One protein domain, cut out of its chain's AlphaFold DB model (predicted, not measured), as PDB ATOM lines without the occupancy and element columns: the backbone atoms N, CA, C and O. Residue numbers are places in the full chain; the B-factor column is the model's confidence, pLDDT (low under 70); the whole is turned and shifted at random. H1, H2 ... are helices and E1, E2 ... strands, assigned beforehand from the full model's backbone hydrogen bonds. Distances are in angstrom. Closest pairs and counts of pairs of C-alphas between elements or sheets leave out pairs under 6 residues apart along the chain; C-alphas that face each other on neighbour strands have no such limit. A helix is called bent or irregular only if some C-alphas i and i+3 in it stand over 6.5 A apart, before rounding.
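Overview. This is residues 213 to 265, 300 to 339 and 593 to 662 of the 672 residues of the protein "Tad domain-containing protein" of Pikeienuella piscinae (UniProt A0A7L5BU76). A small closed barrel of five strands, E1, E3, E4, E7 and E5, is extended by three more: E2 and E8 continue its wall, and E6 forms a hairpin with the first part of the long, bent E7 at one end. H3 packs on the outside over E2, H1 is outside over E7, and H2 lies away from the barrel. The printed part has 163 residues, with three named helices and eight named strands in the order E1 H1 E2 H2 E3 E4 H3 E5 E6 E7 E8; the sheet and the class are mixed. The whole is compact, with a radius of gyration of the C-alphas of 15.8 A and spans of 42 by 40 by 37 A.

Along the chain. E1, residues 213 to 215, begins at C-alpha 213 (-23.294, -99.194, 42.057). H1 is residues 226 to 230, E2 239 to 244, H2 261 to 264, E3 303 to 306, and E4 316 to 321, 15.9 A long. H3, residues 324 to 338, is 20.1 A long and irregular, with C-alphas 334 and 337 7.0 A apart. E5, residues 593 to 599, is 19.3 A long, and E6 is residues 605 to 609. E7, residues 612 to 634, measures 25.8 A and bends by 137 degrees at residue 627. E8, residues 649 to 658, is 27.1 A long and ends at C-alpha 658 (-10.915, -103.314, 51.641).

Arrangement. Round the ring, E1 and E3 are antiparallel (N 213 and O 304, 2.9 A), as are E3 and E4, a hairpin (N 305 and O 320, 3.1 A), E4 and E7 (N 319 and O 615, 2.8 A), and E7 and E5 (N 596 and O 623, 2.8 A). E5 and E1 are parallel (N 214 and O 597, 2.9 A). E6, E7 and E8 make a meander, each strand the antiparallel neighbour of the one before, with N 607 and O 614 at 2.9 A and N 626 and O 655 at 2.8 A. E2 is antiparallel to E8 (N 242 and O 652, 2.9 A). H3 is on the barrel, outside it, at a height of 8.0 A over the sheet; it runs along the strands, at 10 degrees to E2 on the local plane, and is only just over E7 and E8, with 3 C-alphas each. The closest C-alphas of H3 and E8 are those of Pro 324 and Ser 649, 5.3 A apart. H1 is on the barrel, outside it and over E7, at a height of 8.3 A; its closest C-alpha pair with E7 is Phe 226 and Ala 620, 6.3 A. H2 is not on the barrel. Within H1 every O i to N i+4 pair is within hydrogen-bond range, within H3 9 of 11, and H2 is too short for such a pair.

Size, cuts and confidence. The C-alphas of Pro 233 and Gly 611, the two farthest apart, are 44.4 A apart. Residues 266 to 299 and 340 to 592 are not printed; the gaps are 14.8 A from C-alpha 265 to 300 and 15.4 A from C-alpha 339 to 593. The links E2 to H2 and E7 to E8 are long. Mean pLDDT of the printed part is 71.2; 54 residues are under 70, among them 246 to 265, 300 to 315 and 327 to 339.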
ATOM      1  N   VAL A 213     -24.217-100.084  42.764       82.56
ATOM      2  CA  VAL A 213     -23.294 -99.194  42.057       82.56
ATOM      3  C   VAL A 213     -23.170 -97.884  42.836       82.56
ATOM      4  O   VAL A 213     -24.176 -97.314  43.263       82.56
ATOM      5  N   ILE A 214     -21.939 -97.407  43.019       86.94
ATOM      6  CA  ILE A 214     -21.601 -96.179  43.750       86.94
ATOM      7  C   ILE A 214     -20.785 -95.272  42.819       86.94
ATOM      8  O   ILE A 214     -19.900 -95.738  42.103       86.94
ATOM      9  N   CYS A 215     -21.063 -93.970  42.823       88.12
ATOM     10  CA  CYS A 215     -20.243 -93.005  42.088       88.12
ATOM     11  C   CYS A 215     -18.862 -92.824  42.739       88.12
ATOM     12  O   CYS A 215     -18.775 -92.648  43.952       88.12
ATOM     13  N   ASN A 216     -17.801 -92.809  41.932       88.19
ATOM     14  CA  ASN A 216     -16.444 -92.473  42.361       88.19
ATOM     15  C   ASN A 216     -16.397 -91.030  42.916       88.19
ATOM     16  O   ASN A 216     -16.603 -90.093  42.145       88.19
ATOM     17  N   PRO A 217     -16.099 -90.807  44.211       84.31
ATOM     18  CA  PRO A 217     -16.082 -89.461  44.782       84.31
ATOM     19  C   PRO A 217     -14.830 -88.649  44.399       84.31
ATOM     20  O   PRO A 217     -14.801 -87.447  44.649       84.31
ATOM     21  N   TRP A 218     -13.818 -89.275  43.784       87.19
ATOM     22  CA  TRP A 218     -12.587 -88.622  43.308       87.19
ATOM     23  C   TRP A 218     -12.580 -88.345  41.801       87.19
ATOM     24  O   TRP A 218     -11.558 -87.956  41.254       87.19
ATOM     25  N   GLU A 219     -13.701 -88.533  41.103       85.38
ATOM     26  CA  GLU A 219     -13.771 -88.352  39.644       85.38
ATOM     27  C   GLU A 219     -13.426 -86.923  39.175       85.38
ATOM     28  O   GLU A 219     -12.835 -86.752  38.110       85.38
ATOM     29  N   ASP A 220     -13.744 -85.909  39.987       83.88
ATOM     30  CA  ASP A 220     -13.425 -84.501  39.710       83.88
ATOM     31  C   ASP A 220     -11.972 -84.110  40.073       83.88
ATOM     32  O   ASP A 220     -11.546 -82.996  39.753       83.88
ATOM     33  N   ASP A 221     -11.198 -84.984  40.734       83.94
ATOM     34  CA  ASP A 221      -9.812 -84.708  41.139       83.94
ATOM     35  C   ASP A 221      -8.798 -85.365  40.176       83.94
ATOM     36  O   ASP A 221      -8.537 -86.565  40.264       83.94
ATOM     37  N   PRO A 222      -8.136 -84.601  39.284       84.12
ATOM     38  CA  PRO A 222      -7.143 -85.153  38.362       84.12
ATOM     39  C   PRO A 222      -5.864 -85.660  39.057       84.12
ATOM     40  O   PRO A 222      -5.016 -86.260  38.394       84.12
ATOM     41  N   GLY A 223      -5.681 -85.386  40.353       88.44
ATOM     42  CA  GLY A 223      -4.582 -85.892  41.172       88.44
ATOM     43  C   GLY A 223      -4.889 -87.201  41.906       88.44
ATOM     44  O   GLY A 223      -3.944 -87.869  42.334       88.44
ATOM     45  N   ALA A 224      -6.162 -87.590  42.030       84.19
ATOM     46  CA  ALA A 224      -6.593 -88.747  42.811       84.19
ATOM     47  C   ALA A 224      -7.395 -89.741  41.961       84.19
ATOM     48  O   ALA A 224      -8.466 -89.449  41.446       84.19
ATOM     49  N   SER A 225      -6.907 -90.978  41.865       86.62
ATOM     50  CA  SER A 225      -7.718 -92.094  41.371       86.62
ATOM     51  C   SER A 225      -8.396 -92.814  42.535       86.62
ATOM     52  O   SER A 225      -7.843 -92.899  43.635       86.62
ATOM     53  N   PHE A 226      -9.552 -93.427  42.271       84.94
ATOM     54  CA  PHE A 226     -10.222 -94.301  43.234       84.94
ATOM     55  C   PHE A 226      -9.261 -95.350  43.822       84.94
ATOM     56  O   PHE A 226      -9.159 -95.526  45.036       84.94
ATOM     57  N   GLN A 227      -8.478 -95.987  42.950       84.31
ATOM     58  CA  GLN A 227      -7.505 -97.004  43.331       84.31
ATOM     59  C   GLN A 227      -6.379 -96.447  44.218       84.31
ATOM     60  O   GLN A 227      -5.974 -97.115  45.167       84.31
ATOM     61  N   SER A 228      -5.868 -95.238  43.955       86.88
ATOM     62  CA  SER A 228      -4.805 -94.631  44.779       86.88
ATOM     63  C   SER A 228      -5.289 -94.238  46.174       86.88
ATOM     64  O   SER A 228      -4.553 -94.412  47.140       86.88
ATOM     65  N   GLU A 229      -6.529 -93.767  46.297       87.69
ATOM     66  CA  GLU A 229      -7.117 -93.393  47.587       87.69
ATOM     67  C   GLU A 229      -7.518 -94.607  48.433       87.69
ATOM     68  O   GLU A 229      -7.358 -94.592  49.655       87.69
ATOM     69  N   MET A 230      -7.989 -95.682  47.793       85.44
ATOM     70  CA  MET A 230      -8.531 -96.856  48.489       85.44
ATOM     71  C   MET A 230      -7.528 -98.004  48.694       85.44
ATOM     72  O   MET A 230      -7.814 -98.937  49.442       85.44
ATOM     73  N   SER A 231      -6.336 -97.932  48.088       84.88
ATOM     74  CA  SER A 231      -5.225 -98.875  48.336       84.88
ATOM     75  C   SER A 231      -4.305 -98.474  49.497       84.88
ATOM     76  O   SER A 231      -3.465 -99.269  49.923       84.88
ATOM     77  N   GLY A 232      -4.446 -97.258  50.032       84.38
ATOM     78  CA  GLY A 232      -3.647 -96.790  51.164       84.38
ATOM     79  C   GLY A 232      -3.997 -97.504  52.483       84.38
ATOM     80  O   GLY A 232      -5.163 -97.808  52.728       84.38
ATOM     81  N   PRO A 233      -3.038 -97.700  53.412       78.75
ATOM     82  CA  PRO A 233      -3.288 -98.374  54.695       78.75
ATOM     83  C   PRO A 233      -4.241 -97.614  55.642       78.75
ATOM     84  O   PRO A 233      -4.641 -98.158  56.664       78.75
ATOM     85  N   GLY A 234      -4.599 -96.365  55.316       82.38
ATOM     86  CA  GLY A 234      -5.637 -95.575  55.992       82.38
ATOM     87  C   GLY A 234      -6.977 -95.524  55.246       82.38
ATOM     88  O   GLY A 234      -7.791 -94.648  55.534       82.38
ATOM     89  N   ALA A 235      -7.191 -96.388  54.246       82.00
ATOM     90  CA  ALA A 235      -8.467 -96.496  53.545       82.00
ATOM     91  C   ALA A 235      -9.486 -97.321  54.343       82.00
ATOM     92  O   ALA A 235     -10.634 -96.897  54.488       82.00
ATOM     93  N   THR A 236      -9.079 -98.472  54.894       81.50
ATOM     94  CA  THR A 236      -9.922 -99.290  55.781       81.50
ATOM     95  C   THR A 236     -10.382 -98.462  56.980       81.50
ATOM     96  O   THR A 236      -9.567 -97.824  57.645       81.50
ATOM     97  N   GLY A 237     -11.689 -98.450  57.240       79.25
ATOM     98  CA  GLY A 237     -12.305 -97.600  58.262       79.25
ATOM     99  C   GLY A 237     -12.845 -96.258  57.753       79.25
ATOM    100  O   GLY A 237     -13.545 -95.576  58.503       79.25
ATOM    101  N   ARG A 238     -12.586 -95.864  56.493       82.25
ATOM    102  CA  ARG A 238     -13.239 -94.687  55.886       82.25
ATOM    103  C   ARG A 238     -14.749 -94.916  55.823       82.25
ATOM    104  O   ARG A 238     -15.203 -95.923  55.276       82.25
ATOM    105  N   GLN A 239     -15.515 -93.985  56.384       83.56
ATOM    106  CA  GLN A 239     -16.971 -94.075  56.458       83.56
ATOM    107  C   GLN A 239     -17.623 -93.267  55.334       83.56
ATOM    108  O   GLN A 239     -17.240 -92.131  55.071       83.56
ATOM    109  N   PHE A 240     -18.634 -93.850  54.698       81.31
ATOM    110  CA  PHE A 240     -19.381 -93.260  53.594       81.31
ATOM    111  C   PHE A 240     -20.856 -93.163  53.966       81.31
ATOM    112  O   PHE A 240     -21.452 -94.118  54.483       81.31
ATOM    113  N   ARG A 241     -21.450 -92.011  53.656       82.81
ATOM    114  CA  ARG A 241     -22.890 -91.787  53.714       82.81
ATOM    115  C   ARG A 241     -23.421 -91.719  52.292       82.81
ATOM    116  O   ARG A 241     -23.169 -90.743  51.593       82.81
ATOM    117  N   HIS A 242     -24.203 -92.713  51.900       79.44
ATOM    118  CA  HIS A 242     -24.876 -92.715  50.607       79.44
ATOM    119  C   HIS A 242     -26.320 -92.268  50.755       79.44
ATOM    120  O   HIS A 242     -26.962 -92.547  51.771       79.44
ATOM    121  N   VAL A 243     -26.840 -91.585  49.743       77.88
ATOM    122  CA  VAL A 243     -28.232 -91.134  49.702       77.88
ATOM    123  C   VAL A 243     -28.840 -91.560  48.374       77.88
ATOM    124  O   VAL A 243     -28.304 -91.265  47.309       77.88
ATOM    125  N   ALA A 244     -29.975 -92.245  48.449       77.25
ATOM    126  CA  ALA A 244     -30.845 -92.495  47.314       77.25
ATOM    127  C   ALA A 244     -32.167 -91.781  47.556       77.25
ATOM    128  O   ALA A 244     -32.902 -92.153  48.464       77.25
ATOM    129  N   ASP A 245     -32.465 -90.753  46.770       75.25
ATOM    130  CA  ASP A 245     -33.701 -89.964  46.836       75.25
ATOM    131  C   ASP A 245     -34.623 -90.199  45.624       75.25
ATOM    132  O   ASP A 245     -35.667 -89.564  45.489       75.25
ATOM    133  N   GLY A 246     -34.237 -91.106  44.719       64.12
ATOM    134  CA  GLY A 246     -34.947 -91.367  43.464       64.12
ATOM    135  C   GLY A 246     -34.955 -90.182  42.490       64.12
ATOM    136  O   GLY A 246     -35.557 -90.281  41.419       64.12
ATOM    137  N   LEU A 247     -34.298 -89.067  42.823       61.22
ATOM    138  CA  LEU A 247     -34.206 -87.909  41.954       61.22
ATOM    139  C   LEU A 247     -33.040 -88.133  40.997       61.22
ATOM    140  O   LEU A 247     -31.873 -88.039  41.367       61.22
ATOM    141  N   THR A 248     -33.350 -88.368  39.721       50.66
ATOM    142  CA  THR A 248     -32.357 -88.139  38.671       50.66
ATOM    143  C   THR A 248     -31.853 -86.700  38.828       50.66
ATOM    144  O   THR A 248     -32.661 -85.768  38.735       50.66
ATOM    145  N   PRO A 249     -30.550 -86.460  39.083       53.88
ATOM    146  CA  PRO A 249     -30.042 -85.100  39.106       53.88
ATOM    147  C   PRO A 249     -30.323 -84.506  37.729       53.88
ATOM    148  O   PRO A 249     -29.856 -85.042  36.717       53.88
ATOM    149  N   ALA A 250     -31.155 -83.459  37.710       49.12
ATOM    150  CA  ALA A 250     -31.683 -82.862  36.486       49.12
ATOM    151  C   ALA A 250     -30.545 -82.604  35.493       49.12
ATOM    152  O   ALA A 250     -29.454 -82.222  35.913       49.12
ATOM    153  N   GLU A 251     -30.777 -82.825  34.201       42.06
ATOM    154  CA  GLU A 251     -29.740 -82.718  33.167       42.06
ATOM    155  C   GLU A 251     -29.029 -81.348  33.256       42.06
ATOM    156  O   GLU A 251     -29.624 -80.307  32.980       42.06
ATOM    157  N   GLY A 252     -27.771 -81.350  33.724       43.84
ATOM    158  CA  GLY A 252     -26.982 -80.146  34.048       43.84
ATOM    159  C   GLY A 252     -26.688 -79.881  35.539       43.84
ATOM    160  O   GLY A 252     -25.903 -78.986  35.848       43.84
ATOM    161  N   ALA A 253     -27.254 -80.643  36.481       42.31
ATOM    162  CA  ALA A 253     -27.004 -80.489  37.923       42.31
ATOM    163  C   ALA A 253     -25.698 -81.155  38.400       42.31
ATOM    164  O   ALA A 253     -25.105 -80.689  39.368       42.31
ATOM    165  N   LEU A 254     -25.236 -82.206  37.709       41.50
ATOM    166  CA  LEU A 254     -23.945 -82.864  37.975       41.50
ATOM    167  C   LEU A 254     -22.745 -82.077  37.425       41.50
ATOM    168  O   LEU A 254     -21.658 -82.174  37.967       41.50
ATOM    169  N   SER A 255     -22.934 -81.241  36.399       36.75
ATOM    170  CA  SER A 255     -21.868 -80.402  35.823       36.75
ATOM    171  C   SER A 255     -21.599 -79.108  36.612       36.75
ATOM    172  O   SER A 255     -20.958 -78.190  36.102       36.75
ATOM    173  N   ALA A 256     -22.144 -78.982  37.825       37.72
ATOM    174  CA  ALA A 256     -22.038 -77.792  38.659       37.72
ATOM    175  C   ALA A 256     -21.720 -78.191  40.116       37.72
ATOM    176  O   ALA A 256     -22.657 -78.423  40.885       37.72
ATOM    177  N   PRO A 257     -20.438 -78.198  40.542       42.66
ATOM    178  CA  PRO A 257     -20.018 -78.747  41.843       42.66
ATOM    179  C   PRO A 257     -20.669 -78.079  43.072       42.66
ATOM    180  O   PRO A 257     -20.684 -78.644  44.158       42.66
ATOM    181  N   ASN A 258     -21.280 -76.901  42.907       38.12
ATOM    182  CA  ASN A 258     -21.929 -76.142  43.983       38.12
ATOM    183  C   ASN A 258     -23.474 -76.227  44.002       38.12
ATOM    184  O   ASN A 258     -24.108 -75.604  44.857       38.12
ATOM    185  N   ALA A 259     -24.113 -76.931  43.058       33.25
ATOM    186  CA  ALA A 259     -25.575 -76.918  42.923       33.25
ATOM    187  C   ALA A 259     -26.295 -77.859  43.909       33.25
ATOM    188  O   ALA A 259     -27.334 -77.481  44.460       33.25
ATOM    189  N   LEU A 260     -25.741 -79.053  44.165       37.28
ATOM    190  CA  LEU A 260     -26.338 -80.048  45.071       37.28
ATOM    191  C   LEU A 260     -26.238 -79.622  46.546       37.28
ATOM    192  O   LEU A 260     -27.243 -79.621  47.264       37.28
ATOM    193  N   ALA A 261     -25.052 -79.172  46.973       33.84
ATOM    194  CA  ALA A 261     -24.770 -78.756  48.351       33.84
ATOM    195  C   ALA A 261     -25.760 -77.696  48.875       33.84
ATOM    196  O   ALA A 261     -26.145 -77.700  50.046       33.84
ATOM    197  N   ARG A 262     -26.246 -76.811  47.994       31.02
ATOM    198  CA  ARG A 262     -27.121 -75.694  48.371       31.02
ATOM    199  C   ARG A 262     -28.582 -76.079  48.643       31.02
ATOM    200  O   ARG A 262     -29.302 -75.264  49.215       31.02
ATOM    201  N   ARG A 263     -29.036 -77.280  48.253       30.98
ATOM    202  CA  ARG A 263     -30.406 -77.764  48.543       30.98
ATOM    203  C   ARG A 263     -30.513 -78.556  49.847       30.98
ATOM    204  O   ARG A 263     -31.539 -78.466  50.510       30.98
ATOM    205  N   LEU A 264     -29.465 -79.278  50.245       35.56
ATOM    206  CA  LEU A 264     -29.481 -80.143  51.437       35.56
ATOM    207  C   LEU A 264     -29.341 -79.390  52.774       35.56
ATOM    208  O   LEU A 264     -29.644 -79.945  53.826       35.56
ATOM    209  N   SER A 265     -28.938 -78.116  52.747       32.69
ATOM    210  CA  SER A 265     -28.694 -77.292  53.945       32.69
ATOM    211  C   SER A 265     -29.955 -76.829  54.704       32.69
ATOM    212  O   SER A 265     -29.813 -76.191  55.746       32.69
ATOM    213  N   ILE A 300     -21.259 -86.421  47.364       39.31
ATOM    214  CA  ILE A 300     -21.085 -87.408  46.282       39.31
ATOM    215  C   ILE A 300     -21.068 -88.837  46.831       39.31
ATOM    216  O   ILE A 300     -20.014 -89.387  47.130       39.31
ATOM    217  N   CYS A 301     -22.254 -89.442  46.923       37.75
ATOM    218  CA  CYS A 301     -22.470 -90.892  47.033       37.75
ATOM    219  C   CYS A 301     -23.940 -91.215  46.688       37.75
ATOM    220  O   CYS A 301     -24.768 -91.489  47.561       37.75
ATOM    221  N   MET A 302     -24.289 -91.128  45.398       49.56
ATOM    222  CA  MET A 302     -25.565 -91.658  44.902       49.56
ATOM    223  C   MET A 302     -25.462 -93.180  44.784       49.56
ATOM    224  O   MET A 302     -24.512 -93.685  44.186       49.56
ATOM    225  N   LEU A 303     -26.456 -93.895  45.316       48.53
ATOM    226  CA  LEU A 303     -26.615 -95.328  45.071       48.53
ATOM    227  C   LEU A 303     -27.409 -95.549  43.782       48.53
ATOM    228  O   LEU A 303     -28.489 -94.985  43.597       48.53
ATOM    229  N   ALA A 304     -26.903 -96.421  42.924       55.66
ATOM    230  CA  ALA A 304     -27.602 -96.911  41.750       55.66
ATOM    231  C   ALA A 304     -27.694 -98.442  41.767       55.66
ATOM    232  O   ALA A 304     -26.934 -99.117  42.463       55.66
ATOM    233  N   SER A 305     -28.638 -98.979  40.995       47.41
ATOM    234  CA  SER A 305     -28.817-100.419  40.815       47.41
ATOM    235  C   SER A 305     -28.339-100.817  39.420       47.41
ATOM    236  O   SER A 305     -28.701-100.187  38.418       47.41
ATOM    237  N   ALA A 306     -27.510-101.856  39.355       48.16
ATOM    238  CA  ALA A 306     -27.190-102.545  38.113       48.16
ATOM    239  C   ALA A 306     -28.377-103.427  37.690       48.16
ATOM    240  O   ALA A 306     -28.983-104.116  38.512       48.16
ATOM    241  N   ARG A 307     -28.719-103.429  36.397       53.12
ATOM    242  CA  ARG A 307     -29.832-104.245  35.887       53.12
ATOM    243  C   ARG A 307     -29.455-105.723  35.804       53.12
ATOM    244  O   ARG A 307     -28.405-106.060  35.263       53.12
ATOM    245  N   GLU A 308     -30.397-106.594  36.183       43.50
ATOM    246  CA  GLU A 308     -30.263-108.066  36.220       43.50
ATOM    247  C   GLU A 308     -29.825-108.740  34.894       43.50
ATOM    248  O   GLU A 308     -29.629-109.957  34.852       43.50
ATOM    249  N   HIS A 309     -29.745-108.004  33.782       42.38
ATOM    250  CA  HIS A 309     -29.476-108.530  32.435       42.38
ATOM    251  C   HIS A 309     -28.331-107.796  31.708       42.38
ATOM    252  O   HIS A 309     -27.961-108.195  30.607       42.38
ATOM    253  N   GLU A 310     -27.767-106.742  32.309       49.00
ATOM    254  CA  GLU A 310     -26.785-105.832  31.686       49.00
ATOM    255  C   GLU A 310     -25.442-105.808  32.452       49.00
ATOM    256  O   GLU A 310     -24.631-104.895  32.294       49.00
ATOM    257  N   PHE A 311     -25.187-106.824  33.287       51.53
ATOM    258  CA  PHE A 311     -23.972-106.936  34.099       51.53
ATOM    259  C   PHE A 311     -22.684-106.915  33.244       51.53
ATOM    260  O   PHE A 311     -22.514-107.736  32.340       51.53
ATOM    261  N   CYS A 312     -21.810-105.944  33.554       53.12
ATOM    262  CA  CYS A 312     -20.554-105.544  32.891       53.12
ATOM    263  C   CYS A 312     -20.241-106.212  31.533       53.12
ATOM    264  O   CYS A 312     -19.533-107.221  31.425       53.12
ATOM    265  N   VAL A 313     -20.680-105.575  30.441       46.38
ATOM    266  CA  VAL A 313     -20.280-105.945  29.073       46.38
ATOM    267  C   VAL A 313     -18.982-105.216  28.683       46.38
ATOM    268  O   VAL A 313     -18.922-104.535  27.666       46.38
ATOM    269  N   GLY A 314     -17.917-105.418  29.464       58.72
ATOM    270  CA  GLY A 314     -16.616-104.751  29.308       58.72
ATOM    271  C   GLY A 314     -16.254-103.928  30.544       58.72
ATOM    272  O   GLY A 314     -16.762-104.208  31.629       58.72
ATOM    273  N   ASP A 315     -15.417-102.905  30.359       68.12
ATOM    274  CA  ASP A 315     -15.005-101.968  31.416       68.12
ATOM    275  C   ASP A 315     -16.090-100.920  31.751       68.12
ATOM    276  O   ASP A 315     -15.871-100.042  32.578       68.12
ATOM    277  N   GLU A 316     -17.278-101.018  31.140       77.00
ATOM    278  CA  GLU A 316     -18.447-100.179  31.424       77.00
ATOM    279  C   GLU A 316     -19.585-100.986  32.081       77.00
ATOM    280  O   GLU A 316     -19.854-102.139  31.720       77.00
ATOM    281  N   VAL A 317     -20.312-100.347  33.003       78.25
ATOM    282  CA  VAL A 317     -21.547-100.865  33.615       78.25
ATOM    283  C   VAL A 317     -22.720 -99.954  33.273       78.25
ATOM    284  O   VAL A 317     -22.640 -98.735  33.432       78.25
ATOM    285  N   ALA A 318     -23.824-100.563  32.829       78.81
ATOM    286  CA  ALA A 318     -25.109 -99.897  32.686       78.81
ATOM    287  C   ALA A 318     -25.845 -99.884  34.038       78.81
ATOM    288  O   ALA A 318     -26.094-100.931  34.640       78.81
ATOM    289  N   PHE A 319     -26.189 -98.692  34.518       77.31
ATOM    290  CA  PHE A 319     -26.891 -98.480  35.780       77.31
ATOM    291  C   PHE A 319     -28.079 -97.535  35.608       77.31
ATOM    292  O   PHE A 319     -28.123 -96.680  34.716       77.31
ATOM    293  N   VAL A 320     -29.054 -97.683  36.500       76.94
ATOM    294  CA  VAL A 320     -30.199 -96.778  36.637       76.94
ATOM    295  C   VAL A 320     -30.224 -96.285  38.090       76.94
ATOM    296  O   VAL A 320     -29.947 -97.082  38.993       76.94
ATOM    297  N   PRO A 321     -30.529 -95.000  38.357       71.94
ATOM    298  CA  PRO A 321     -30.791 -94.534  39.716       71.94
ATOM    299  C   PRO A 321     -31.878 -95.399  40.348       71.94
ATOM    300  O   PRO A 321     -32.987 -95.490  39.820       71.94
ATOM    301  N   ALA A 322     -31.538 -96.080  41.437       67.12
ATOM    302  CA  ALA A 322     -32.459 -97.016  42.054       67.12
ATOM    303  C   ALA A 322     -33.516 -96.242  42.856       67.12
ATOM    304  O   ALA A 322     -33.161 -95.307  43.586       67.12
ATOM    305  N   PRO A 323     -34.806 -96.607  42.765       72.81
ATOM    306  CA  PRO A 323     -35.808 -96.031  43.644       72.81
ATOM    307  C   PRO A 323     -35.489 -96.406  45.107       72.81
ATOM    308  O   PRO A 323     -34.989 -97.507  45.363       72.81
ATOM    309  N   PRO A 324     -35.801 -95.537  46.090       69.38
ATOM    310  CA  PRO A 324     -35.515 -95.805  47.502       69.38
ATOM    311  C   PRO A 324     -36.099 -97.134  48.008       69.38
ATOM    312  O   PRO A 324     -35.467 -97.804  48.822       69.38
ATOM    313  N   GLU A 325     -37.258 -97.546  47.475       71.94
ATOM    314  CA  GLU A 325     -37.881 -98.855  47.720       71.94
ATOM    315  C   GLU A 325     -36.970-100.032  47.348       71.94
ATOM    316  O   GLU A 325     -36.845-100.969  48.136       71.94
ATOM    317  N   GLU A 326     -36.326-100.003  46.177       70.81
ATOM    318  CA  GLU A 326     -35.468-101.101  45.717       70.81
ATOM    319  C   GLU A 326     -34.212-101.217  46.575       70.81
ATOM    320  O   GLU A 326     -33.844-102.326  46.941       70.81
ATOM    321  N   ILE A 327     -33.594-100.100  46.969       66.12
ATOM    322  CA  ILE A 327     -32.427-100.121  47.864       66.12
ATOM    323  C   ILE A 327     -32.821-100.592  49.262       66.12
ATOM    324  O   ILE A 327     -32.181-101.492  49.803       66.12
ATOM    325  N   ALA A 328     -33.882-100.026  49.846       65.88
ATOM    326  CA  ALA A 328     -34.351-100.424  51.169       65.88
ATOM    327  C   ALA A 328     -34.787-101.898  51.198       65.88
ATOM    328  O   ALA A 328     -34.533-102.585  52.181       65.88
ATOM    329  N   THR A 329     -35.374-102.410  50.112       63.81
ATOM    330  CA  THR A 329     -35.789-103.817  50.001       63.81
ATOM    331  C   THR A 329     -34.619-104.744  49.675       63.81
ATOM    332  O   THR A 329     -34.549-105.828  50.243       63.81
ATOM    333  N   ALA A 330     -33.679-104.359  48.808       62.78
ATOM    334  CA  ALA A 330     -32.513-105.178  48.467       62.78
ATOM    335  C   ALA A 330     -31.556-105.302  49.654       62.78
ATOM    336  O   ALA A 330     -31.159-106.411  50.002       62.78
ATOM    337  N   LEU A 331     -31.253-104.187  50.327       64.06
ATOM    338  CA  LEU A 331     -30.495-104.197  51.574       64.06
ATOM    339  C   LEU A 331     -31.316-104.851  52.689       64.06
ATOM    340  O   LEU A 331     -30.808-105.730  53.367       64.06
ATOM    341  N   GLY A 332     -32.603-104.527  52.823       56.12
ATOM    342  CA  GLY A 332     -33.494-105.200  53.769       56.12
ATOM    343  C   GLY A 332     -33.499-106.721  53.602       56.12
ATOM    344  O   GLY A 332     -33.450-107.422  54.593       56.12
ATOM    345  N   THR A 333     -33.443-107.244  52.374       53.03
ATOM    346  CA  THR A 333     -33.396-108.695  52.105       53.03
ATOM    347  C   THR A 333     -31.991-109.282  52.296       53.03
ATOM    348  O   THR A 333     -31.855-110.383  52.817       53.03
ATOM    349  N   ALA A 334     -30.935-108.569  51.890       49.78
ATOM    350  CA  ALA A 334     -29.546-109.011  52.069       49.78
ATOM    351  C   ALA A 334     -29.096-108.982  53.542       49.78
ATOM    352  O   ALA A 334     -28.208-109.737  53.941       49.78
ATOM    353  N   PHE A 335     -29.719-108.116  54.343       53.25
ATOM    354  CA  PHE A 335     -29.417-107.886  55.750       53.25
ATOM    355  C   PHE A 335     -30.575-108.251  56.700       53.25
ATOM    356  O   PHE A 335     -30.390-108.076  57.894       53.25
ATOM    357  N   ASP A 336     -31.694-108.841  56.244       40.22
ATOM    358  CA  ASP A 336     -32.757-109.437  57.107       40.22
ATOM    359  C   ASP A 336     -32.214-110.597  57.967       40.22
ATOM    360  O   ASP A 336     -32.813-111.036  58.938       40.22
ATOM    361  N   LEU A 337     -31.013-111.060  57.628       40.28
ATOM    362  CA  LEU A 337     -30.143-111.917  58.424       40.28
ATOM    363  C   LEU A 337     -29.374-111.118  59.518       40.28
ATOM    364  O   LEU A 337     -28.251-111.474  59.878       40.28
ATOM    365  N   TRP A 338     -29.935-110.003  60.008       38.19
ATOM    366  CA  TRP A 338     -29.409-109.206  61.136       38.19
ATOM    367  C   TRP A 338     -29.762-109.792  62.505       38.19
ATOM    368  O   TRP A 338     -29.168-109.386  63.504       38.19
ATOM    369  N   ASP A 339     -30.685-110.751  62.555       41.22
ATOM    370  CA  ASP A 339     -30.815-111.625  63.713       41.22
ATOM    371  C   ASP A 339     -29.543-112.475  63.866       41.22
ATOM    372  O   ASP A 339     -28.855-112.786  62.883       41.22
ATOM    373  N   VAL A 593     -20.189-108.097  55.240       77.94
ATOM    374  CA  VAL A 593     -19.581-107.341  54.145       77.94
ATOM    375  C   VAL A 593     -20.425-107.530  52.886       77.94
ATOM    376  O   VAL A 593     -20.858-108.641  52.591       77.94
ATOM    377  N   PHE A 594     -20.633-106.454  52.135       80.19
ATOM    378  CA  PHE A 594     -21.181-106.474  50.784       80.19
ATOM    379  C   PHE A 594     -20.157-105.883  49.819       80.19
ATOM    380  O   PHE A 594     -19.431-104.950  50.166       80.19
ATOM    381  N   ASP A 595     -20.107-106.411  48.602       84.25
ATOM    382  CA  ASP A 595     -19.347-105.778  47.531       84.25
ATOM    383  C   ASP A 595     -20.144-104.600  46.939       84.25
ATOM    384  O   ASP A 595     -21.375-104.549  47.022       84.25
ATOM    385  N   ALA A 596     -19.464-103.646  46.317       85.94
ATOM    386  CA  ALA A 596     -20.084-102.624  45.483       85.94
ATOM    387  C   ALA A 596     -19.179-102.274  44.299       85.94
ATOM    388  O   ALA A 596     -17.950-102.254  44.417       85.94
ATOM    389  N   THR A 597     -19.798-101.993  43.153       86.88
ATOM    390  CA  THR A 597     -19.089-101.531  41.954       86.88
ATOM    391  C   THR A 597     -18.963-100.018  42.008       86.88
ATOM    392  O   THR A 597     -19.963 -99.329  42.214       86.88
ATOM    393  N   VAL A 598     -17.765 -99.483  41.794       87.38
ATOM    394  CA  VAL A 598     -17.537 -98.037  41.755       87.38
ATOM    395  C   VAL A 598     -17.336 -97.586  40.318       87.38
ATOM    396  O   VAL A 598     -16.531 -98.167  39.590       87.38
ATOM    397  N   VAL A 599     -18.071 -96.557  39.900       88.62
ATOM    398  CA  VAL A 599     -18.094 -96.077  38.509       88.62
ATOM    399  C   VAL A 599     -17.880 -94.568  38.407       88.62
ATOM    400  O   VAL A 599     -18.242 -93.816  39.313       88.62
ATOM    401  N   ASN A 600     -17.328 -94.123  37.281       88.38
ATOM    402  CA  ASN A 600     -17.155 -92.708  36.944       88.38
ATOM    403  C   ASN A 600     -18.492 -92.126  36.421       88.38
ATOM    404  O   ASN A 600     -18.860 -92.279  35.254       88.38
ATOM    405  N   CYS A 601     -19.271 -91.527  37.323       86.50
ATOM    406  CA  CYS A 601     -20.637 -91.045  37.099       86.50
ATOM    407  C   CYS A 601     -20.741 -89.734  36.298       86.50
ATOM    408  O   CYS A 601     -21.788 -89.483  35.692       86.50
ATOM    409  N   GLY A 602     -19.710 -88.890  36.311       81.94
ATOM    410  CA  GLY A 602     -19.596 -87.657  35.525       81.94
ATOM    411  C   GLY A 602     -19.257 -87.919  34.054       81.94
ATOM    412  O   GLY A 602     -19.801 -87.261  33.169       81.94
ATOM    413  N   ALA A 603     -18.447 -88.945  33.783       81.75
ATOM    414  CA  ALA A 603     -18.160 -89.477  32.452       81.75
ATOM    415  C   ALA A 603     -19.303 -90.339  31.875       81.75
ATOM    416  O   ALA A 603     -19.241 -90.760  30.715       81.75
ATOM    417  N   ALA A 604     -20.349 -90.612  32.666       82.94
ATOM    418  CA  ALA A 604     -21.412 -91.537  32.303       82.94
ATOM    419  C   ALA A 604     -22.232 -91.066  31.088       82.94
ATOM    420  O   ALA A 604     -22.849 -89.996  31.092       82.94
ATOM    421  N   ARG A 605     -22.310 -91.911  30.060       86.38
ATOM    422  CA  ARG A 605     -23.098 -91.669  28.846       86.38
ATOM    423  C   ARG A 605     -24.543 -92.089  29.077       86.38
ATOM    424  O   ARG A 605     -24.798 -93.191  29.556       86.38
ATOM    425  N   VAL A 606     -25.493 -91.226  28.721       83.81
ATOM    426  CA  VAL A 606     -26.920 -91.573  28.743       83.81
ATOM    427  C   VAL A 606     -27.258 -92.347  27.471       83.81
ATOM    428  O   VAL A 606     -27.117 -91.820  26.368       83.81
ATOM    429  N   GLU A 607     -27.742 -93.574  27.630       84.00
ATOM    430  CA  GLU A 607     -28.241 -94.410  26.543       84.00
ATOM    431  C   GLU A 607     -29.711 -94.762  26.781       84.00
ATOM    432  O   GLU A 607     -30.098 -95.264  27.838       84.00
ATOM    433  N   THR A 608     -30.556 -94.506  25.786       80.38
ATOM    434  CA  THR A 608     -31.988 -94.816  25.867       80.38
ATOM    435  C   THR A 608     -32.248 -96.219  25.334       80.38
ATOM    436  O   THR A 608     -32.632 -96.395  24.176       80.38
ATOM    437  N   GLU A 609     -32.065 -97.231  26.181       70.88
ATOM    438  CA  GLU A 609     -32.370 -98.622  25.840       70.88
ATOM    439  C   GLU A 609     -33.816 -98.976  26.237       70.88
ATOM    440  O   GLU A 609     -34.276 -98.687  27.343       70.88
ATOM    441  N   ALA A 610     -34.578 -99.538  25.292       76.69
ATOM    442  CA  ALA A 610     -36.008 -99.856  25.435       76.69
ATOM    443  C   ALA A 610     -36.915 -98.691  25.916       76.69
ATOM    444  O   ALA A 610     -38.004 -98.920  26.440       76.69
ATOM    445  N   GLY A 611     -36.498 -97.435  25.710       81.44
ATOM    446  CA  GLY A 611     -37.255 -96.244  26.122       81.44
ATOM    447  C   GLY A 611     -37.050 -95.817  27.580       81.44
ATOM    448  O   GLY A 611     -37.667 -94.846  28.008       81.44
ATOM    449  N   VAL A 612     -36.172 -96.495  28.327       73.31
ATOM    450  CA  VAL A 612     -35.765 -96.094  29.679       73.31
ATOM    451  C   VAL A 612     -34.334 -95.549  29.606       73.31
ATOM    452  O   VAL A 612     -33.465 -96.250  29.087       73.31
ATOM    453  N   PRO A 613     -34.048 -94.333  30.108       75.50
ATOM    454  CA  PRO A 613     -32.688 -93.810  30.130       75.50
ATOM    455  C   PRO A 613     -31.835 -94.620  31.115       75.50
ATOM    456  O   PRO A 613     -32.022 -94.538  32.329       75.50
ATOM    457  N   ALA A 614     -30.902 -95.402  30.583       79.12
ATOM    458  CA  ALA A 614     -29.811 -96.007  31.332       79.12
ATOM    459  C   ALA A 614     -28.577 -95.099  31.248       79.12
ATOM    460  O   ALA A 614     -28.451 -94.266  30.344       79.12
ATOM    461  N   ARG A 615     -27.650 -95.246  32.194       82.06
ATOM    462  CA  ARG A 615     -26.331 -94.612  32.125       82.06
ATOM    463  C   ARG A 615     -25.263 -95.687  32.033       82.06
ATOM    464  O   ARG A 615     -25.252 -96.579  32.871       82.06
ATOM    465  N   ARG A 616     -24.366 -95.599  31.050       84.62
ATOM    466  CA  ARG A 616     -23.130 -96.395  31.011       84.62
ATOM    467  C   ARG A 616     -21.985 -95.568  31.564       84.62
ATOM    468  O   ARG A 616     -21.748 -94.470  31.069       84.62
ATOM    469  N   ALA A 617     -21.284 -96.090  32.561       85.94
ATOM    470  CA  ALA A 617     -20.060 -95.495  33.088       85.94
ATOM    471  C   ALA A 617     -18.930 -96.514  33.105       85.94
ATOM    472  O   ALA A 617     -19.168 -97.701  33.332       85.94
ATOM    473  N   GLU A 618     -17.709 -96.020  32.927       85.31
ATOM    474  CA  GLU A 618     -16.486 -96.783  33.154       85.31
ATOM    475  C   GLU A 618     -16.374 -97.179  34.634       85.31
ATOM    476  O   GLU A 618     -16.657 -96.383  35.537       85.31
ATOM    477  N   VAL A 619     -15.972 -98.423  34.879       85.56
ATOM    478  CA  VAL A 619     -15.779 -98.981  36.216       85.56
ATOM    479  C   VAL A 619     -14.425 -98.534  36.763       85.56
ATOM    480  O   VAL A 619     -13.376 -98.987  36.316       85.56
ATOM    481  N   ALA A 620     -14.457 -97.670  37.775       85.75
ATOM    482  CA  ALA A 620     -13.276 -97.169  38.472       85.75
ATOM    483  C   ALA A 620     -12.670 -98.203  39.439       85.75
ATOM    484  O   ALA A 620     -11.485 -98.126  39.764       85.75
ATOM    485  N   GLY A 621     -13.474 -99.155  39.922       85.56
ATOM    486  CA  GLY A 621     -13.022-100.216  40.815       85.56
ATOM    487  C   GLY A 621     -14.162-100.966  41.497       85.56
ATOM    488  O   GLY A 621     -15.336-100.797  41.168       85.56
ATOM    489  N   PHE A 622     -13.801-101.792  42.473       86.00
ATOM    490  CA  PHE A 622     -14.724-102.576  43.295       86.00
ATOM    491  C   PHE A 622     -14.305-102.457  44.753       86.00
ATOM    492  O   PHE A 622     -13.115-102.317  45.044       86.00
ATOM    493  N   VAL A 623     -15.265-102.520  45.670       87.69
ATOM    494  CA  VAL A 623     -15.013-102.364  47.107       87.69
ATOM    495  C   VAL A 623     -15.804-103.343  47.949       87.69
ATOM    496  O   VAL A 623     -16.988-103.543  47.708       87.69
ATOM    497  N   LYS A 624     -15.158-103.874  48.988       87.56
ATOM    498  CA  LYS A 624     -15.808-104.521  50.126       87.56
ATOM    499  C   LYS A 624     -16.193-103.447  51.131       87.56
ATOM    500  O   LYS A 624     -15.341-102.698  51.620       87.56
ATOM    501  N   MET A 625     -17.474-103.378  51.454       87.75
ATOM    502  CA  MET A 625     -18.049-102.397  52.364       87.75
ATOM    503  C   MET A 625     -18.840-103.091  53.468       87.75
ATOM    504  O   MET A 625     -19.429-104.150  53.278       87.75
ATOM    505  N   PHE A 626     -18.842-102.492  54.648       87.31
ATOM    506  CA  PHE A 626     -19.591-102.927  55.821       87.31
ATOM    507  C   PHE A 626     -20.722-101.932  56.088       87.31
ATOM    508  O   PHE A 626     -20.538-100.738  55.859       87.31
ATOM    509  N   LEU A 627     -21.888-102.383  56.561       83.69
ATOM    510  CA  LEU A 627     -22.959-101.474  56.988       83.69
ATOM    511  C   LEU A 627     -22.803-101.086  58.456       83.69
ATOM    512  O   LEU A 627     -22.887-101.926  59.345       83.69
ATOM    513  N   LEU A 628     -22.651 -99.785  58.698       80.19
ATOM    514  CA  LEU A 628     -22.548 -99.207  60.039       80.19
ATOM    515  C   LEU A 628     -23.904 -99.122  60.745       80.19
ATOM    516  O   LEU A 628     -23.967 -99.156  61.971       80.19
ATOM    517  N   GLN A 629     -24.981 -98.932  59.979       80.12
ATOM    518  CA  GLN A 629     -26.350 -98.791  60.478       80.12
ATOM    519  C   GLN A 629     -27.337 -99.384  59.461       80.12
ATOM    520  O   GLN A 629     -27.052 -99.344  58.258       80.12
ATOM    521  N   PRO A 630     -28.515 -99.865  59.904       75.19
ATOM    522  CA  PRO A 630     -29.625-100.165  59.007       75.19
ATOM    523  C   PRO A 630     -29.967 -98.962  58.103       75.19
ATOM    524  O   PRO A 630     -29.824 -97.814  58.548       75.19
ATOM    525  N   PRO A 631     -30.430 -99.182  56.857       77.88
ATOM    526  CA  PRO A 631     -30.804 -98.095  55.956       77.88
ATOM    527  C   PRO A 631     -31.883 -97.202  56.581       77.88
ATOM    528  O   PRO A 631     -32.967 -97.671  56.930       77.88
ATOM    529  N   ARG A 632     -31.613 -95.898  56.697       79.88
ATOM    530  CA  ARG A 632     -32.597 -94.935  57.202       79.88
ATOM    531  C   ARG A 632     -33.535 -94.514  56.085       79.88
ATOM    532  O   ARG A 632     -33.214 -93.634  55.283       79.88
ATOM    533  N   ALA A 633     -34.677 -95.182  56.047       80.12
ATOM    534  CA  ALA A 633     -35.859 -94.802  55.295       80.12
ATOM    535  C   ALA A 633     -36.361 -93.405  55.707       80.12
ATOM    536  O   ALA A 633     -36.493 -93.118  56.893       80.12
ATOM    537  N   ARG A 634     -36.688 -92.545  54.734       83.62
ATOM    538  CA  ARG A 634     -37.378 -91.269  54.965       83.62
ATOM    539  C   ARG A 634     -38.550 -91.113  54.005       83.62
ATOM    540  O   ARG A 634     -38.414 -91.198  52.782       83.62
ATOM    541  N   CYS A 635     -39.709 -90.835  54.570       86.62
ATOM    542  CA  CYS A 635     -40.982 -90.685  53.880       86.62
ATOM    543  C   CYS A 635     -41.209 -89.216  53.444       86.62
ATOM    544  O   CYS A 635     -40.582 -88.318  54.012       86.62
ATOM    545  N   PRO A 636     -42.114 -88.920  52.487       84.62
ATOM    546  CA  PRO A 636     -42.403 -87.559  52.006       84.62
ATOM    547  C   PRO A 636     -42.822 -86.543  53.082       84.62
ATOM    548  O   PRO A 636     -42.660 -85.343  52.900       84.62
ATOM    549  N   ASN A 637     -43.368 -87.015  54.203       85.31
ATOM    550  CA  ASN A 637     -43.723 -86.223  55.389       85.31
ATOM    551  C   ASN A 637     -42.544 -86.030  56.374       85.31
ATOM    552  O   ASN A 637     -42.727 -85.459  57.446       85.31
ATOM    553  N   GLY A 638     -41.355 -86.548  56.051       83.50
ATOM    554  CA  GLY A 638     -40.148 -86.492  56.869       83.50
ATOM    555  C   GLY A 638     -40.005 -87.580  57.941       83.50
ATOM    556  O   GLY A 638     -38.957 -87.598  58.587       83.50
ATOM    557  N   THR A 639     -40.993 -88.467  58.135       82.81
ATOM    558  CA  THR A 639     -40.930 -89.564  59.127       82.81
ATOM    559  C   THR A 639     -40.147 -90.772  58.608       82.81
ATOM    560  O   THR A 639     -39.936 -90.896  57.404       82.81
ATOM    561  N   GLU A 640     -39.762 -91.691  59.498       77.75
ATOM    562  CA  GLU A 640     -39.147 -92.983  59.128       77.75
ATOM    563  C   GLU A 640     -40.203 -94.105  58.939       77.75
ATOM    564  O   GLU A 640     -39.934 -95.116  58.299       77.75
ATOM    565  N   ASN A 641     -41.443 -93.898  59.416       76.81
ATOM    566  CA  ASN A 641     -42.540 -94.874  59.349       76.81
ATOM    567  C   ASN A 641     -43.434 -94.680  58.105       76.81
ATOM    568  O   ASN A 641     -44.391 -93.903  58.137       76.81
ATOM    569  N   CYS A 642     -43.168 -95.418  57.027       76.00
ATOM    570  CA  CYS A 642     -44.095 -95.618  55.904       76.00
ATOM    571  C   CYS A 642     -43.832 -96.966  55.209       76.00
ATOM    572  O   CYS A 642     -42.889 -97.678  55.546       76.00
ATOM    573  N   LEU A 643     -44.690 -97.335  54.253       75.56
ATOM    574  CA  LEU A 643     -44.481 -98.513  53.408       75.56
ATOM    575  C   LEU A 643     -43.298 -98.271  52.458       75.56
ATOM    576  O   LEU A 643     -43.094 -97.137  52.028       75.56
ATOM    577  N   ASN A 644     -42.573 -99.321  52.054       68.25
ATOM    578  CA  ASN A 644     -41.382 -99.179  51.198       68.25
ATOM    579  C   ASN A 644     -41.661 -98.397  49.895       68.25
ATOM    580  O   ASN A 644     -40.863 -97.546  49.511       68.25
ATOM    581  N   ARG A 645     -42.826 -98.609  49.269       72.81
ATOM    582  CA  ARG A 645     -43.298 -97.873  48.077       72.81
ATOM    583  C   ARG A 645     -43.478 -96.362  48.272       72.81
ATOM    584  O   ARG A 645     -43.541 -95.618  47.300       72.81
ATOM    585  N   ASP A 646     -43.644 -95.930  49.520       78.56
ATOM    586  CA  ASP A 646     -43.923 -94.550  49.912       78.56
ATOM    587  C   ASP A 646     -42.632 -93.850  50.401       78.56
ATOM    588  O   ASP A 646     -42.697 -92.768  50.981       78.56
ATOM    589  N   LEU A 647     -41.448 -94.444  50.179       77.81
ATOM    590  CA  LEU A 647     -40.150 -93.866  50.541       77.81
ATOM    591  C   LEU A 647     -39.723 -92.753  49.579       77.81
ATOM    592  O   LEU A 647     -39.594 -92.956  48.375       77.81
ATOM    593  N   SER A 648     -39.417 -91.580  50.141       81.69
ATOM    594  CA  SER A 648     -38.838 -90.445  49.405       81.69
ATOM    595  C   SER A 648     -37.313 -90.474  49.361       81.69
ATOM    596  O   SER A 648     -36.720 -89.949  48.428       81.69
ATOM    597  N   SER A 649     -36.660 -91.069  50.363       83.81
ATOM    598  CA  SER A 649     -35.231 -91.367  50.308       83.81
ATOM    599  C   SER A 649     -34.832 -92.505  51.247       83.81
ATOM    600  O   SER A 649     -35.550 -92.840  52.189       83.81
ATOM    601  N   ALA A 650     -33.669 -93.095  50.985       80.31
ATOM    602  CA  ALA A 650     -32.963 -94.014  51.862       80.31
ATOM    603  C   ALA A 650     -31.530 -93.495  52.065       80.31
ATOM    604  O   ALA A 650     -30.822 -93.217  51.096       80.31
ATOM    605  N   THR A 651     -31.101 -93.348  53.320       81.19
ATOM    606  CA  THR A 651     -29.704 -93.030  53.666       81.19
ATOM    607  C   THR A 651     -28.993 -94.283  54.159       81.19
ATOM    608  O   THR A 651     -29.466 -94.940  55.087       81.19
ATOM    609  N   LEU A 652     -27.836 -94.585  53.576       81.88
ATOM    610  CA  LEU A 652     -26.986 -95.708  53.950       81.88
ATOM    611  C   LEU A 652     -25.719 -95.205  54.639       81.88
ATOM    612  O   LEU A 652     -25.060 -94.306  54.122       81.88
ATOM    613  N   PHE A 653     -25.349 -95.810  55.767       82.88
ATOM    614  CA  PHE A 653     -24.064 -95.565  56.426       82.88
ATOM    615  C   PHE A 653     -23.209 -96.816  56.326       82.88
ATOM    616  O   PHE A 653     -23.644 -97.908  56.691       82.88
ATOM    617  N   SER A 654     -21.991 -96.652  55.829       87.62
ATOM    618  CA  SER A 654     -21.113 -97.769  55.500       87.62
ATOM    619  C   SER A 654     -19.652 -97.449  55.784       87.62
ATOM    620  O   SER A 654     -19.282 -96.285  55.885       87.62
ATOM    621  N   GLU A 655     -18.830 -98.478  55.906       87.44
ATOM    622  CA  GLU A 655     -17.397 -98.403  56.174       87.44
ATOM    623  C   GLU A 655     -16.662 -99.212  55.106       87.44
ATOM    624  O   GLU A 655     -17.052-100.343  54.810       87.44
ATOM    625  N   PHE A 656     -15.615 -98.659  54.499       87.31
ATOM    626  CA  PHE A 656     -14.775 -99.433  53.589       87.31
ATOM    627  C   PHE A 656     -13.925-100.432  54.375       87.31
ATOM    628  O   PHE A 656     -13.188-100.063  55.291       87.31
ATOM    629  N   VAL A 657     -14.024-101.699  53.984       87.50
ATOM    630  CA  VAL A 657     -13.300-102.818  54.596       87.50
ATOM    631  C   VAL A 657     -11.991-103.055  53.846       87.50
ATOM    632  O   VAL A 657     -10.930-103.176  54.459       87.50
ATOM    633  N   GLY A 658     -12.056-103.075  52.515       87.69
ATOM    634  CA  GLY A 658     -10.915-103.314  51.641       87.69
ATOM    635  C   GLY A 658     -11.331-103.372  50.173       87.69
ATOM    636  O   GLY A 658     -12.516-103.329  49.838       87.69
ATOM    637  N   LEU A 659     -10.356-103.497  49.280       83.38
ATOM    638  CA  LEU A 659     -10.642-103.934  47.916       83.38
ATOM    639  C   LEU A 659     -10.997-105.433  47.966       83.38
ATOM    640  O   LEU A 659     -10.397-106.160  48.765       83.38
ATOM    641  N   PRO A 660     -11.969-105.921  47.179       74.25
ATOM    642  CA  PRO A 660     -12.233-107.342  47.108       74.25
ATOM    643  C   PRO A 660     -11.022-108.076  46.538       74.25
ATOM    644  O   PRO A 660     -10.356-107.583  45.625       74.25
ATOM    645  N   ASP A 661     -10.787-109.285  47.046       64.62
ATOM    646  CA  ASP A 661      -9.894-110.280  46.455       64.62
ATOM    647  C   ASP A 661     -10.517-110.748  45.136       64.62
ATOM    648  O   ASP A 661     -11.164-111.792  45.038       64.62
ATOM    649  N   MET A 662     -10.407-109.883  44.132       56.22
ATOM    650  CA  MET A 662     -10.947-110.072  42.799       56.22
ATOM    651  C   MET A 662     -10.126-111.150  42.108       56.22
ATOM    652  O   MET A 662      -9.200-110.857  41.355       56.22
TER     653      MET A 662